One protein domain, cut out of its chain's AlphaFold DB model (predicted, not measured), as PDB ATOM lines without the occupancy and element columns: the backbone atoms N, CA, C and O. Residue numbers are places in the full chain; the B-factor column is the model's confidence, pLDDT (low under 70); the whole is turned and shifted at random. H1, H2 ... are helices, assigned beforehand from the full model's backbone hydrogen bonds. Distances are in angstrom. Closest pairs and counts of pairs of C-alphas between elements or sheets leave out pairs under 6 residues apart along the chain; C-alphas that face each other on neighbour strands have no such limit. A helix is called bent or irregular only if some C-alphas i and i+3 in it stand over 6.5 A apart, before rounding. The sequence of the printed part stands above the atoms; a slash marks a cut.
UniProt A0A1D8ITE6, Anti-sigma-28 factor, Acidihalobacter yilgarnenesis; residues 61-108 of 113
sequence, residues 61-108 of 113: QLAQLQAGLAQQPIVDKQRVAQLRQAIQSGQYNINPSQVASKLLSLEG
ATOM      1  N   GLN A  61      31.894 -15.144 -24.813       84.50
ATOM      2  CA  GLN A  61      31.184 -16.071 -23.931       84.50
ATOM      3  C   GLN A  61      31.584 -15.879 -22.461       84.50
ATOM      4  O   GLN A  61      30.725 -15.853 -21.578       84.50
ATOM      5  N   LEU A  62      32.878 -15.690 -22.189       86.69
ATOM      6  CA  LEU A  62      33.369 -15.432 -20.836       86.69
ATOM      7  C   LEU A  62      32.885 -14.077 -20.299       86.69
ATOM      8  O   LEU A  62      32.453 -13.999 -19.150       86.69
ATOM      9  N   ALA A  63      32.875 -13.032 -21.131       83.12
ATOM     10  CA  ALA A  63      32.343 -11.720 -20.764       83.12
ATOM     11  C   ALA A  63      30.836 -11.763 -20.451       83.12
ATOM     12  O   ALA A  63      30.389 -11.131 -19.496       83.12
ATOM     13  N   GLN A  64      30.054 -12.541 -21.208       84.44
ATOM     14  CA  GLN A  64      28.631 -12.763 -20.927       84.44
ATOM     15  C   GLN A  64      28.412 -13.512 -19.610       84.44
ATOM     16  O   GLN A  64      27.551 -13.119 -18.823       84.44
ATOM     17  N   LEU A  65      29.209 -14.548 -19.334       83.06
ATOM     18  CA  LEU A  65      29.146 -15.271 -18.063       83.06
ATOM     19  C   LEU A  65      29.518 -14.362 -16.886       83.06
ATOM     20  O   LEU A  65      28.807 -14.334 -15.886       83.06
ATOM     21  N   GLN A  66      30.590 -13.579 -17.014       80.50
ATOM     22  CA  GLN A  66      31.018 -12.633 -15.985       80.50
ATOM     23  C   GLN A  66      29.968 -11.542 -15.741       80.50
ATOM     24  O   GLN A  66      29.695 -11.211 -14.590       80.50
ATOM     25  N   ALA A  67      29.333 -11.027 -16.797       80.25
ATOM     26  CA  ALA A  67      28.220 -10.091 -16.676       80.25
ATOM     27  C   ALA A  67      27.008 -10.729 -15.976       80.25
ATOM     28  O   ALA A  67      26.395 -10.091 -15.124       80.25
ATOM     29  N   GLY A  68      26.691 -11.993 -16.276       78.56
ATOM     30  CA  GLY A  68      25.629 -12.743 -15.604       78.56
ATOM     31  C   GLY A  68      25.909 -12.961 -14.116       78.56
ATOM     32  O   GLY A  68      25.044 -12.696 -13.286       78.56
ATOM     33  N   LEU A  69      27.134 -13.358 -13.764       77.44
ATOM     34  CA  LEU A  69      27.579 -13.509 -12.373       77.44
ATOM     35  C   LEU A  69      27.586 -12.170 -11.621       77.44
ATOM     36  O   LEU A  69      27.230 -12.129 -10.449       77.44
ATOM     37  N   ALA A  70      27.932 -11.066 -12.290       72.94
ATOM     38  CA  ALA A  70      27.872  -9.724 -11.710       72.94
ATOM     39  C   ALA A  70      26.432  -9.236 -11.469       72.94
ATOM     40  O   ALA A  70      26.199  -8.415 -10.584       72.94
ATOM     41  N   GLN A  71      25.466  -9.734 -12.245       75.62
ATOM     42  CA  GLN A  71      24.040  -9.465 -12.044       75.62
ATOM     43  C   GLN A  71      23.408 -10.364 -10.976       75.62
ATOM     44  O   GLN A  71      22.310 -10.064 -10.499       75.62
ATOM     45  N   GLN A  72      24.079 -11.449 -10.574       75.50
ATOM     46  CA  GLN A  72      23.604 -12.258  -9.464       75.50
ATOM     47  C   GLN A  72      23.793 -11.504  -8.147       75.50
ATOM     48  O   GLN A  72      24.824 -10.870  -7.912       75.50
ATOM     49  N   PRO A  73      22.794 -11.551  -7.254       76.25
ATOM     50  CA  PRO A  73      22.922 -10.904  -5.970       76.25
ATOM     51  C   PRO A  73      24.042 -11.585  -5.178       76.25
ATOM     52  O   PRO A  73      23.990 -12.782  -4.908       76.25
ATOM     53  N   ILE A  74      25.026 -10.787  -4.759       80.69
ATOM     54  CA  ILE A  74      26.150 -11.211  -3.899       80.69
ATOM     55  C   ILE A  74      25.630 -11.862  -2.601       80.69
ATOM     56  O   ILE A  74      26.312 -12.663  -1.967       80.69
ATOM     57  N   VAL A  75      24.400 -11.517  -2.211       84.38
ATOM     58  CA  VAL A  75      23.727 -12.003  -1.011       84.38
ATOM     59  C   VAL A  75      22.383 -12.643  -1.349       84.38
ATOM     60  O   VAL A  75      21.546 -12.062  -2.041       84.38
ATOM     61  N   ASP A  76      22.133 -13.823  -0.793       89.69
ATOM     62  CA  ASP A  76      20.820 -14.462  -0.859       89.69
ATOM     63  C   ASP A  76      19.832 -13.730   0.066       89.69
ATOM     64  O   ASP A  76      19.885 -13.836   1.296       89.69
ATOM     65  N   LYS A  77      18.905 -12.978  -0.539       91.31
ATOM     66  CA  LYS A  77      17.898 -12.190   0.186       91.31
ATOM     67  C   LYS A  77      16.935 -13.054   1.005       91.31
ATOM     68  O   LYS A  77      16.520 -12.616   2.078       91.31
ATOM     69  N   GLN A  78      16.583 -14.252   0.531       92.56
ATOM     70  CA  GLN A  78      15.675 -15.158   1.244       92.56
ATOM     71  C   GLN A  78      16.341 -15.675   2.514       92.56
ATOM     72  O   GLN A  78      15.769 -15.589   3.603       92.56
ATOM     73  N   ARG A  79      17.600 -16.106   2.397       93.00
ATOM     74  CA  ARG A  79      18.404 -16.530   3.545       93.00
ATOM     75  C   ARG A  79      18.583 -15.410   4.569       93.00
ATOM     76  O   ARG A  79      18.463 -15.654   5.767       93.00
ATOM     77  N   VAL A  80      18.829 -14.177   4.118       93.75
ATOM     78  CA  VAL A  80      18.946 -13.009   5.009       93.75
ATOM     79  C   VAL A  80      17.635 -12.743   5.751       93.75
ATOM     80  O   VAL A  80      17.665 -12.504   6.956       93.75
ATOM     81  N   ALA A  81      16.488 -12.796   5.072       94.94
ATOM     82  CA  ALA A  81      15.188 -12.579   5.707       94.94
ATOM     83  C   ALA A  81      14.900 -13.624   6.798       94.94
ATOM     84  O   ALA A  81      14.544 -13.261   7.920       94.94
ATOM     85  N   GLN A  82      15.134 -14.906   6.502       94.00
ATOM     86  CA  GLN A  82      14.969 -15.997   7.466       94.00
ATOM     87  C   GLN A  82      15.898 -15.836   8.675       94.00
ATOM     88  O   GLN A  82      15.459 -15.954   9.818       94.00
ATOM     89  N   LEU A  83      17.168 -15.494   8.436       93.94
ATOM     90  CA  LEU A  83      18.136 -15.250   9.502       93.94
ATOM     91  C   LEU A  83      17.712 -14.077  10.399       93.94
ATOM     92  O   LEU A  83      17.747 -14.191  11.622       93.94
ATOM     93  N   ARG A  84      17.258 -12.964   9.812       94.31
ATOM     94  CA  ARG A  84      16.756 -11.803  10.569       94.31
ATOM     95  C   ARG A  84      15.558 -12.163  11.442       94.31
ATOM     96  O   ARG A  84      15.465 -11.648  12.553       94.31
ATOM     97  N   GLN A  85      14.662 -13.023  10.963       96.25
ATOM     98  CA  GLN A  85      13.523 -13.502  11.746       96.25
ATOM     99  C   GLN A  85      13.968 -14.409  12.901       96.25
ATOM    100  O   GLN A  85      13.488 -14.258  14.023       96.25
ATOM    101  N   ALA A  86      14.914 -15.321  12.657       94.06
ATOM    102  CA  ALA A  86      15.475 -16.190  13.693       94.06
ATOM    103  C   ALA A  86      16.171 -15.384  14.804       94.06
ATOM    104  O   ALA A  86      16.033 -15.709  15.979       94.06
ATOM    105  N   ILE A  87      16.864 -14.298  14.450       93.75
ATOM    106  CA  ILE A  87      17.496 -13.396  15.425       93.75
ATOM    107  C   ILE A  87      16.436 -12.651  16.248       93.75
ATOM    108  O   ILE A  87      16.515 -12.644  17.470       93.75
ATOM    109  N   GLN A  88      15.423 -12.062  15.600       94.50
ATOM    110  CA  GLN A  88      14.353 -11.326  16.293       94.50
ATOM    111  C   GLN A  88      13.521 -12.213  17.224       94.50
ATOM    112  O   GLN A  88      13.110 -11.770  18.291       94.50
ATOM    113  N   SER A  89      13.282 -13.462  16.827       95.00
ATOM    114  CA  SER A  89      12.562 -14.446  17.643       95.00
ATOM    115  C   SER A  89      13.421 -15.085  18.740       95.00
ATOM    116  O   SER A  89      12.898 -15.869  19.523       95.00
ATOM    117  N   GLY A  90      14.724 -14.786  18.799       93.44
ATOM    118  CA  GLY A  90      15.659 -15.388  19.759       93.44
ATOM    119  C   GLY A  90      16.058 -16.835  19.442       93.44
ATOM    120  O   GLY A  90      16.834 -17.433  20.180       93.44
ATOM    121  N   GLN A  91      15.587 -17.392  18.326       92.81
ATOM    122  CA  GLN A  91      15.850 -18.771  17.901       92.81
ATOM    123  C   GLN A  91      17.190 -18.936  17.166       92.81
ATOM    124  O   GLN A  91      17.543 -20.037  16.741       92.81
ATOM    125  N   TYR A  92      17.943 -17.852  16.979       91.12
ATOM    126  CA  TYR A  92      19.273 -17.916  16.393       91.12
ATOM    127  C   TYR A  92      20.309 -18.347  17.436       91.12
ATOM    128  O   TYR A  92      20.650 -17.589  18.343       91.12
ATOM    129  N   ASN A  93      20.842 -19.559  17.281       91.69
ATOM    130  CA  ASN A  93      21.899 -20.076  18.140       91.69
ATOM    131  C   ASN A  93      23.277 -19.871  17.497       91.69
ATOM    132  O   ASN A  93      23.525 -20.298  16.368       91.69
ATOM    133  N   ILE A  94      24.179 -19.213  18.225       89.94
ATOM    134  CA  ILE A  94      25.558 -19.010  17.780       89.94
ATOM    135  C   ILE A  94      26.329 -20.305  18.020       89.94
ATOM    136  O   ILE A  94      26.440 -20.752  19.156       89.94
ATOM    137  N   ASN A  95      26.914 -20.867  16.962       93.25
ATOM    138  CA  ASN A  95      27.832 -21.996  17.072       93.25
ATOM    139  C   ASN A  95      29.284 -21.481  17.171       93.25
ATOM    140  O   ASN A  95      29.824 -21.019  16.159       93.25
ATOM    141  N   PRO A  96      29.945 -21.572  18.341       92.88
ATOM    142  CA  PRO A  96      31.293 -21.032  18.528       92.88
ATOM    143  C   PRO A  96      32.338 -21.696  17.624       92.88
ATOM    144  O   PRO A  96      33.227 -21.020  17.112       92.88
ATOM    145  N   SER A  97      32.208 -23.002  17.370       92.44
ATOM    146  CA  SER A  97      33.115 -23.741  16.490       92.44
ATOM    147  C   SER A  97      33.039 -23.225  15.056       92.44
ATOM    148  O   SER A  97      34.072 -23.011  14.431       92.44
ATOM    149  N   GLN A  98      31.832 -22.948  14.546       91.19
ATOM    150  CA  GLN A  98      31.680 -22.368  13.210       91.19
ATOM    151  C   GLN A  98      32.251 -20.955  13.121       91.19
ATOM    152  O   GLN A  98      32.877 -20.626  12.113       91.19
ATOM    153  N   VAL A  99      32.084 -20.137  14.163       91.38
ATOM    154  CA  VAL A  99      32.695 -18.802  14.220       91.38
ATOM    155  C   VAL A  99      34.217 -18.916  14.148       91.38
ATOM    156  O   VAL A  99      34.824 -18.300  13.276       91.38
ATOM    157  N   ALA A 100      34.831 -19.762  14.978       91.12
ATOM    158  CA  ALA A 100      36.277 -19.983  14.969       91.12
ATOM    159  C   ALA A 100      36.786 -20.486  13.606       91.12
ATOM    160  O   ALA A 100      37.755 -19.949  13.070       91.12
ATOM    161  N   SER A 101      36.100 -21.455  12.991       90.81
ATOM    162  CA  SER A 101      36.459 -21.947  11.656       90.81
ATOM    163  C   SER A 101      36.372 -20.859  10.584       90.81
ATOM    164  O   SER A 101      37.212 -20.820   9.684       90.81
ATOM    165  N   LYS A 102      35.376 -19.964  10.654       90.81
ATOM    166  CA  LYS A 102      35.250 -18.843   9.709       90.81
ATOM    167  C   LYS A 102      36.309 -17.775   9.932       90.81
ATOM    168  O   LYS A 102      36.858 -17.306   8.945       90.81
ATOM    169  N   LEU A 103      36.642 -17.452  11.179       91.06
ATOM    170  CA  LEU A 103      37.746 -16.540  11.490       91.06
ATOM    171  C   LEU A 103      39.081 -17.074  10.950       91.06
ATOM    172  O   LEU A 103      39.792 -16.340  10.273       91.06
ATOM    173  N   LEU A 104      39.370 -18.367  11.133       89.94
ATOM    174  CA  LEU A 104      40.563 -19.003  10.560       89.94
ATOM    175  C   LEU A 104      40.557 -18.993   9.022       89.94
ATOM    176  O   LEU A 104      41.586 -18.776   8.393       89.94
ATOM    177  N   SER A 105      39.390 -19.204   8.407       87.31
ATOM    178  CA  SER A 105      39.248 -19.139   6.944       87.31
ATOM    179  C   SER A 105      39.484 -17.728   6.391       87.31
ATOM    180  O   SER A 105      39.876 -17.596   5.236       87.31
ATOM    181  N   LEU A 106      39.211 -16.687   7.189       87.62
ATOM    182  CA  LEU A 106      39.425 -15.287   6.818       87.62
ATOM    183  C   LEU A 106      40.893 -14.864   6.964       87.62
ATOM    184  O   LEU A 106      41.368 -14.096   6.135       87.62
ATOM    185  N   GLU A 107      41.603 -15.369   7.976       77.69
ATOM    186  CA  GLU A 107      43.040 -15.104   8.184       77.69
ATOM    187  C   GLU A 107      43.942 -15.862   7.194       77.69
ATOM    188  O   GLU A 107      45.090 -15.476   6.980       77.69
ATOM    189  N   GLY A 108      43.444 -16.930   6.552       67.94
ATOM    190  CA  GLY A 108      44.310 -17.857   5.815       67.94
ATOM    191  C   GLY A 108      45.376 -18.468   6.742       67.94
ATOM    192  O   GLY A 108      45.407 -18.174   7.938       67.94
TER     193      GLY A 108
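AT A GLANCE: This is residues 61 to 108 of the 113 residues of the protein "Anti-sigma-28 factor" of Acidihalobacter yilgarnenesis (UniProt A0A1D8ITE6). This is an open hook of three separate helices with no packed core: H1 and H2 follow each other along the long side, the chain turns after H2, and H3 heads back slantwise at a distance from H2, with open space between them. H1 sticks out as a free arm at one end, and no helix touches another. The printed part has 48 residues with three named helices in the order H1, H2, H3, no named strand, and the class all helix. The whole is extended, with a radius of gyration of the C-alphas of 16.1 A, and the C-alphas span 45 by 30 by 9 A, an outline that is only just flat.

HOW THE PARTS SIT: Start at residue 61, where H1, residues 61 to 71, begins; it touches no helix. After it come residues 72 to 76, a tight link of 5 residues that leads to H2, residues 77 to 88. H1 and H2 are apart, with no C-alpha of the one within 8 A of the other. Go on through residues 89 to 95, a short link of 7 residues, and you reach H3, residues 96 to 107. H2 and H3 are apart by the same measure, and so are H1 and H3. In the backbone of H1, H2 and H3, every O i to N i+4 pair is within hydrogen-bond range.

IN THESE COORDINATES: Find C-alpha 61 at (31.184, -16.071, -23.931); from there H1 runs 15.4 A to C-alpha 71 at (24.040, -9.465, -12.044). Look next at C-alpha 77 at (17.898, -12.190, 0.186), where H2 begins; it runs 16.5 A to C-alpha 88, with an N-to-C direction of (-0.14, 0.07, 0.99), and you can watch z climb to 16.293. H3 begins at C-alpha 96 at (31.293, -21.032, 18.528) and runs 16.7 A, with z falling, to C-alpha 107 at (43.040, -15.104, 8.184). None of the three helices is bent or irregular.

THE WHOLE: The two C-alphas farthest apart are those of Gln 61 and Gly 90, 46.4 A, while the first and last printed C-alphas, those of Gln 61 and Gly 108, are 32.6 A apart. Residues 61 to 82, 85 to 90 and 93 to 108 stand free, with no C-alpha 8 or more residues away along the chain within 10 A. The printed part has no cut, and neither link is long. The mean pLDDT of the printed part is 87.7; H2 has a mean of 94, H3 of 90 and H1 of 81, and residue 108 is the one printed residue of the model under 70.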